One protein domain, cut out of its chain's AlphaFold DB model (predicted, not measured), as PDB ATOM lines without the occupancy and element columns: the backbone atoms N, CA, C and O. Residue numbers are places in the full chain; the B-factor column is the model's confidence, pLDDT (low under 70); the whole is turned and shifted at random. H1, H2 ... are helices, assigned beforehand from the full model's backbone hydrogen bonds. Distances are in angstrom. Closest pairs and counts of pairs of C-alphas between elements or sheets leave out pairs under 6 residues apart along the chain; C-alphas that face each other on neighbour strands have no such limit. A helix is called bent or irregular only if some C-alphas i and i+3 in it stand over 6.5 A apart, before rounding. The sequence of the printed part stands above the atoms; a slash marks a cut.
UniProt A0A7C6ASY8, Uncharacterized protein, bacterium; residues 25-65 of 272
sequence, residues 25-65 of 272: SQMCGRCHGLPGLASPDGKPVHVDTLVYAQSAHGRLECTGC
ATOM      1  N   SER A  25     -28.746   5.622 -40.778       59.81
ATOM      2  CA  SER A  25     -28.746   5.641 -42.242       59.81
ATOM      3  C   SER A  25     -29.810   4.730 -42.864       59.81
ATOM      4  O   SER A  25     -30.554   5.161 -43.749       59.81
ATOM      5  N   GLN A  26     -29.974   3.503 -42.354       67.19
ATOM      6  CA  GLN A  26     -31.049   2.603 -42.780       67.19
ATOM      7  C   GLN A  26     -32.433   3.108 -42.357       67.19
ATOM      8  O   GLN A  26     -33.420   2.795 -43.018       67.19
ATOM      9  N   MET A  27     -32.534   3.882 -41.274       82.25
ATOM     10  CA  MET A  27     -33.808   4.448 -40.818       82.25
ATOM     11  C   MET A  27     -34.230   5.635 -41.689       82.25
ATOM     12  O   MET A  27     -35.375   5.672 -42.135       82.25
ATOM     13  N   CYS A  28     -33.306   6.545 -42.007       88.12
ATOM     14  CA  CYS A  28     -33.546   7.660 -42.927       88.12
ATOM     15  C   CYS A  28     -33.969   7.139 -44.311       88.12
ATOM     16  O   CYS A  28     -34.980   7.573 -44.868       88.12
ATOM     17  N   GLY A  29     -33.236   6.144 -44.825       88.50
ATOM     18  CA  GLY A  29     -33.476   5.527 -46.127       88.50
ATOM     19  C   GLY A  29     -34.823   4.806 -46.269       88.50
ATOM     20  O   GLY A  29     -35.289   4.634 -47.387       88.50
ATOM     21  N   ARG A  30     -35.514   4.435 -45.182       88.12
ATOM     22  CA  ARG A  30     -36.856   3.817 -45.277       88.12
ATOM     23  C   ARG A  30     -37.919   4.763 -45.819       88.12
ATOM     24  O   ARG A  30     -38.841   4.312 -46.489       88.12
ATOM     25  N   CYS A  31     -37.796   6.052 -45.517       88.44
ATOM     26  CA  CYS A  31     -38.696   7.076 -46.036       88.44
ATOM     27  C   CYS A  31     -38.031   7.839 -47.180       88.44
ATOM     28  O   CYS A  31     -38.588   7.913 -48.270       88.44
ATOM     29  N   HIS A  32     -36.807   8.335 -46.978       90.62
ATOM     30  CA  HIS A  32     -36.085   9.099 -47.998       90.62
ATOM     31  C   HIS A  32     -35.617   8.241 -49.180       90.62
ATOM     32  O   HIS A  32     -35.385   8.772 -50.256       90.62
ATOM     33  N   GLY A  33     -35.561   6.916 -49.048       90.75
ATOM     34  CA  GLY A  33     -35.304   6.002 -50.165       90.75
ATOM     35  C   GLY A  33     -36.484   5.814 -51.116       90.75
ATOM     36  O   GLY A  33     -36.316   5.217 -52.175       90.75
ATOM     37  N   LEU A  34     -37.676   6.319 -50.777       87.69
ATOM     38  CA  LEU A  34     -38.870   6.162 -51.606       87.69
ATOM     39  C   LEU A  34     -38.887   7.197 -52.745       87.69
ATOM     40  O   LEU A  34     -38.820   8.401 -52.466       87.69
ATOM     41  N   PRO A  35     -39.001   6.769 -54.017       88.50
ATOM     42  CA  PRO A  35     -39.108   7.685 -55.145       88.50
ATOM     43  C   PRO A  35     -40.299   8.635 -55.006       88.50
ATOM     44  O   PRO A  35     -41.378   8.247 -54.562       88.50
ATOM     45  N   GLY A  36     -40.111   9.889 -55.419       84.94
ATOM     46  CA  GLY A  36     -41.177  10.897 -55.427       84.94
ATOM     47  C   GLY A  36     -41.436  11.585 -54.084       84.94
ATOM     48  O   GLY A  36     -42.282  12.475 -54.033       84.94
ATOM     49  N   LEU A  37     -40.707  11.240 -53.014       87.19
ATOM     50  CA  LEU A  37     -40.815  11.972 -51.754       87.19
ATOM     51  C   LEU A  37     -40.283  13.405 -51.914       87.19
ATOM     52  O   LEU A  37     -39.153  13.629 -52.359       87.19
ATOM     53  N   ALA A  38     -41.094  14.375 -51.499       85.81
ATOM     54  CA  ALA A  38     -40.768  15.791 -51.527       85.81
ATOM     55  C   ALA A  38     -41.077  16.454 -50.180       85.81
ATOM     56  O   ALA A  38     -41.960  16.031 -49.435       85.81
ATOM     57  N   SER A  39     -40.331  17.510 -49.875       83.00
ATOM     58  CA  SER A  39     -40.640  18.436 -48.788       83.00
ATOM     59  C   SER A  39     -41.993  19.131 -49.023       83.00
ATOM     60  O   SER A  39     -42.457  19.180 -50.165       83.00
ATOM     61  N   PRO A  40     -42.598  19.746 -47.988       82.56
ATOM     62  CA  PRO A  40     -43.815  20.550 -48.143       82.56
ATOM     63  C   PRO A  40     -43.705  21.660 -49.202       82.56
ATOM     64  O   PRO A  40     -44.692  21.995 -49.846       82.56
ATOM     65  N   ASP A  41     -42.493  22.177 -49.434       83.88
ATOM     66  CA  ASP A  41     -42.203  23.196 -50.452       83.88
ATOM     67  C   ASP A  41     -41.995  22.597 -51.862       83.88
ATOM     68  O   ASP A  41     -41.502  23.271 -52.767       83.88
ATOM     69  N   GLY A  42     -42.276  21.305 -52.057       83.38
ATOM     70  CA  GLY A  42     -42.143  20.606 -53.338       83.38
ATOM     71  C   GLY A  42     -40.714  20.206 -53.721       83.38
ATOM     72  O   GLY A  42     -40.516  19.596 -54.769       83.38
ATOM     73  N   LYS A  43     -39.699  20.499 -52.894       84.06
ATOM     74  CA  LYS A  43     -38.317  20.068 -53.175       84.06
ATOM     75  C   LYS A  43     -38.180  18.554 -53.003       84.06
ATOM     76  O   LYS A  43     -38.558  18.079 -51.931       84.06
ATOM     77  N   PRO A  44     -37.603  17.813 -53.966       86.62
ATOM     78  CA  PRO A  44     -37.318  16.394 -53.793       86.62
ATOM     79  C   PRO A  44     -36.431  16.164 -52.567       86.62
ATOM     80  O   PRO A  44     -35.403  16.818 -52.409       86.62
ATOM     81  N   VAL A  45     -36.837  15.236 -51.705       87.75
ATOM     82  CA  VAL A  45     -36.037  14.765 -50.558       87.75
ATOM     83  C   VAL A  45     -35.710  13.276 -50.680       87.75
ATOM     84  O   VAL A  45     -35.213  12.669 -49.732       87.75
ATOM     85  N   HIS A  46     -36.012  12.693 -51.841       90.94
ATOM     86  CA  HIS A  46     -35.641  11.336 -52.195       90.94
ATOM     87  C   HIS A  46     -34.121  11.205 -52.379       90.94
ATOM     88  O   HIS A  46     -33.481  12.058 -52.996       90.94
ATOM     89  N   VAL A  47     -33.569  10.105 -51.879       91.44
ATOM     90  CA  VAL A  47     -32.182   9.683 -52.047       91.44
ATOM     91  C   VAL A  47     -32.174   8.235 -52.512       91.44
ATOM     92  O   VAL A  47     -32.709   7.368 -51.828       91.44
ATOM     93  N   ASP A  48     -31.531   7.951 -53.641       91.94
ATOM     94  CA  ASP A  48     -31.263   6.571 -54.034       91.94
ATOM     95  C   ASP A  48     -30.202   5.984 -53.089       91.94
ATOM     96  O   ASP A  48     -29.020   6.336 -53.136       91.94
ATOM     97  N   THR A  49     -30.634   5.104 -52.185       89.88
ATOM     98  CA  THR A  49     -29.770   4.521 -51.152       89.88
ATOM     99  C   THR A  49     -28.738   3.548 -51.719       89.88
ATOM    100  O   THR A  49     -27.702   3.342 -51.087       89.88
ATOM    101  N   LEU A  50     -28.976   2.968 -52.902       89.50
ATOM    102  CA  LEU A  50     -28.014   2.091 -53.570       89.50
ATOM    103  C   LEU A  50     -26.898   2.912 -54.212       89.50
ATOM    104  O   LEU A  50     -25.727   2.560 -54.070       89.50
ATOM    105  N   VAL A  51     -27.251   4.022 -54.863       90.69
ATOM    106  CA  VAL A  51     -26.271   4.980 -55.394       90.69
ATOM    107  C   VAL A  51     -25.466   5.601 -54.253       90.69
ATOM    108  O   VAL A  51     -24.237   5.629 -54.315       90.69
ATOM    109  N   TYR A  52     -26.129   6.010 -53.166       92.00
ATOM    110  CA  TYR A  52     -25.448   6.554 -51.992       92.00
ATOM    111  C   TYR A  52     -24.438   5.574 -51.398       92.00
ATOM    112  O   TYR A  52     -23.293   5.955 -51.155       92.00
ATOM    113  N   ALA A  53     -24.816   4.304 -51.226       90.75
ATOM    114  CA  ALA A  53     -23.931   3.271 -50.685       90.75
ATOM    115  C   ALA A  53     -22.663   3.041 -51.535       90.75
ATOM    116  O   ALA A  53     -21.654   2.565 -51.013       90.75
ATOM    117  N   GLN A  54     -22.694   3.389 -52.825       89.31
ATOM    118  CA  GLN A  54     -21.553   3.299 -53.745       89.31
ATOM    119  C   GLN A  54     -20.727   4.595 -53.824       89.31
ATOM    120  O   GLN A  54     -19.638   4.595 -54.402       89.31
ATOM    121  N   SER A  55     -21.223   5.691 -53.249       92.38
ATOM    122  CA  SER A  55     -20.531   6.980 -53.223       92.38
ATOM    123  C   SER A  55     -19.275   6.945 -52.341       92.38
ATOM    124  O   SER A  55     -19.081   6.052 -51.510       92.38
ATOM    125  N   ALA A  56     -18.430   7.970 -52.459       92.56
ATOM    126  CA  ALA A  56     -17.273   8.176 -51.587       92.56
ATOM    127  C   ALA A  56     -17.653   8.243 -50.093       92.56
ATOM    128  O   ALA A  56     -16.841   7.894 -49.238       92.56
ATOM    129  N   HIS A  57     -18.891   8.642 -49.784       93.50
ATOM    130  CA  HIS A  57     -19.439   8.706 -48.430       93.50
ATOM    131  C   HIS A  57     -20.429   7.576 -48.122       93.50
ATOM    132  O   HIS A  57     -21.119   7.652 -47.115       93.50
ATOM    133  N   GLY A  58     -20.483   6.494 -48.906       91.62
ATOM    134  CA  GLY A  58     -21.483   5.428 -48.726       91.62
ATOM    135  C   GLY A  58     -21.416   4.660 -47.399       91.62
ATOM    136  O   GLY A  58     -22.312   3.879 -47.093       91.62
ATOM    137  N   ARG A  59     -20.361   4.880 -46.603       89.81
ATOM    138  CA  ARG A  59     -20.213   4.361 -45.232       89.81
ATOM    139  C   ARG A  59     -20.523   5.391 -44.143       89.81
ATOM    140  O   ARG A  59     -20.494   5.041 -42.968       89.81
ATOM    141  N   LEU A  60     -20.737   6.650 -44.514       91.31
ATOM    142  CA  LEU A  60     -21.093   7.710 -43.586       91.31
ATOM    143  C   LEU A  60     -22.592   7.630 -43.288       91.31
ATOM    144  O   LEU A  60     -23.404   7.308 -44.151       91.31
ATOM    145  N   GLU A  61     -22.965   7.925 -42.049       90.56
ATOM    146  CA  GLU A  61     -24.371   8.021 -41.675       90.56
ATOM    147  C   GLU A  61     -24.981   9.315 -42.234       90.56
ATOM    148  O   GLU A  61     -24.322  10.357 -42.257       90.56
ATOM    149  N   CYS A  62     -26.263   9.289 -42.621       90.00
ATOM    150  CA  CYS A  62     -26.955  10.467 -43.162       90.00
ATOM    151  C   CYS A  62     -26.849  11.679 -42.221       90.00
ATOM    152  O   CYS A  62     -26.705  12.812 -42.673       90.00
ATOM    153  N   THR A  63     -26.862  11.425 -40.910       89.50
ATOM    154  CA  THR A  63     -26.769  12.440 -39.854       89.50
ATOM    155  C   THR A  63     -25.399  13.107 -39.742       89.50
ATOM    156  O   THR A  63     -25.307  14.183 -39.160       89.50
ATOM    157  N   GLY A  64     -24.345  12.523 -40.323       90.69
ATOM    158  CA  GLY A  64     -23.027  13.159 -40.399       90.69
ATOM    159  C   GLY A  64     -23.037  14.401 -41.294       90.69
ATOM    160  O   GLY A  64     -22.399  15.406 -40.980       90.69
ATOM    161  N   CYS A  65     -23.821  14.359 -42.376       91.62
ATOM    162  CA  CYS A  65     -24.053  15.513 -43.244       91.62
ATOM    163  C   CYS A  65     -25.330  16.271 -42.884       91.62
ATOM    164  O   CYS A  65     -25.393  17.467 -43.111       91.62
TER     165      CYS A  65
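This is residues 25 to 65 of the 272 residues of an uncharacterized protein of bacterium (UniProt A0A7C6ASY8). A long looping stretch, residues 33 to 48, runs out from H1 to Pro 40 at one end of the long axis and folds back to H2, while a second turn, residues 55 to 61, makes the other end around Ala 56 and brings H3 back near the start of H1. The three helices are short and loosely gathered toward the end away from Pro 40, with H1 between H2 and H3 in its contacts: H3 meets it at Ser 25 and H2 comes near it at Gly 29. The printed part has 41 residues, with H1, H2 and H3 in that order and no named strand; the class is all helix, though only 18 of the 41 residues are in named elements. It is elongated, spanning 29 by 18 by 17 A, and only just compact, close to loose, with a radius of gyration of the C-alphas of 10.4 A.

H1, residues 25 to 32, begins at C-alpha 25 (-28.746, 5.641, -42.242) and is 9.9 A from first to last C-alpha. It is neither bent nor irregular, but only just: C-alphas 28 and 31 are 6.0 A apart. H2, residues 49 to 54, measures 8.7 A and begins at C-alpha 49 (-29.770, 4.521, -51.152). H3, residues 62 to 65, measures 5.8 A and ends at C-alpha 65 (-24.053, 15.513, -43.244).

H1 and H2 are close but not clearly touching, and their closest C-alphas, those of Gly 29 and Thr 49, are 6.3 A apart. They run opposite ways at a steep tilt of 44 degrees. H1 and H3 only just touch, with 3 pairs of C-alphas within 8 A; the closest, of Ser 25 and Cys 62, are 5.2 A apart. H2 and H3 are apart. Every O i to N i+4 pair is within hydrogen-bond range in H2 and 3 of 4 are in H1, while H3 is too short for such a pair.

The two C-alphas farthest apart, those of Pro 40 and Ala 56, are 29.5 A apart. The link from H1 to H2 is long, with 16 residues, and that from H2 to H3 is short, with 7. The printed part has no cut. The mean pLDDT of the printed part is 87.5, and residues 25 to 26 are under 70.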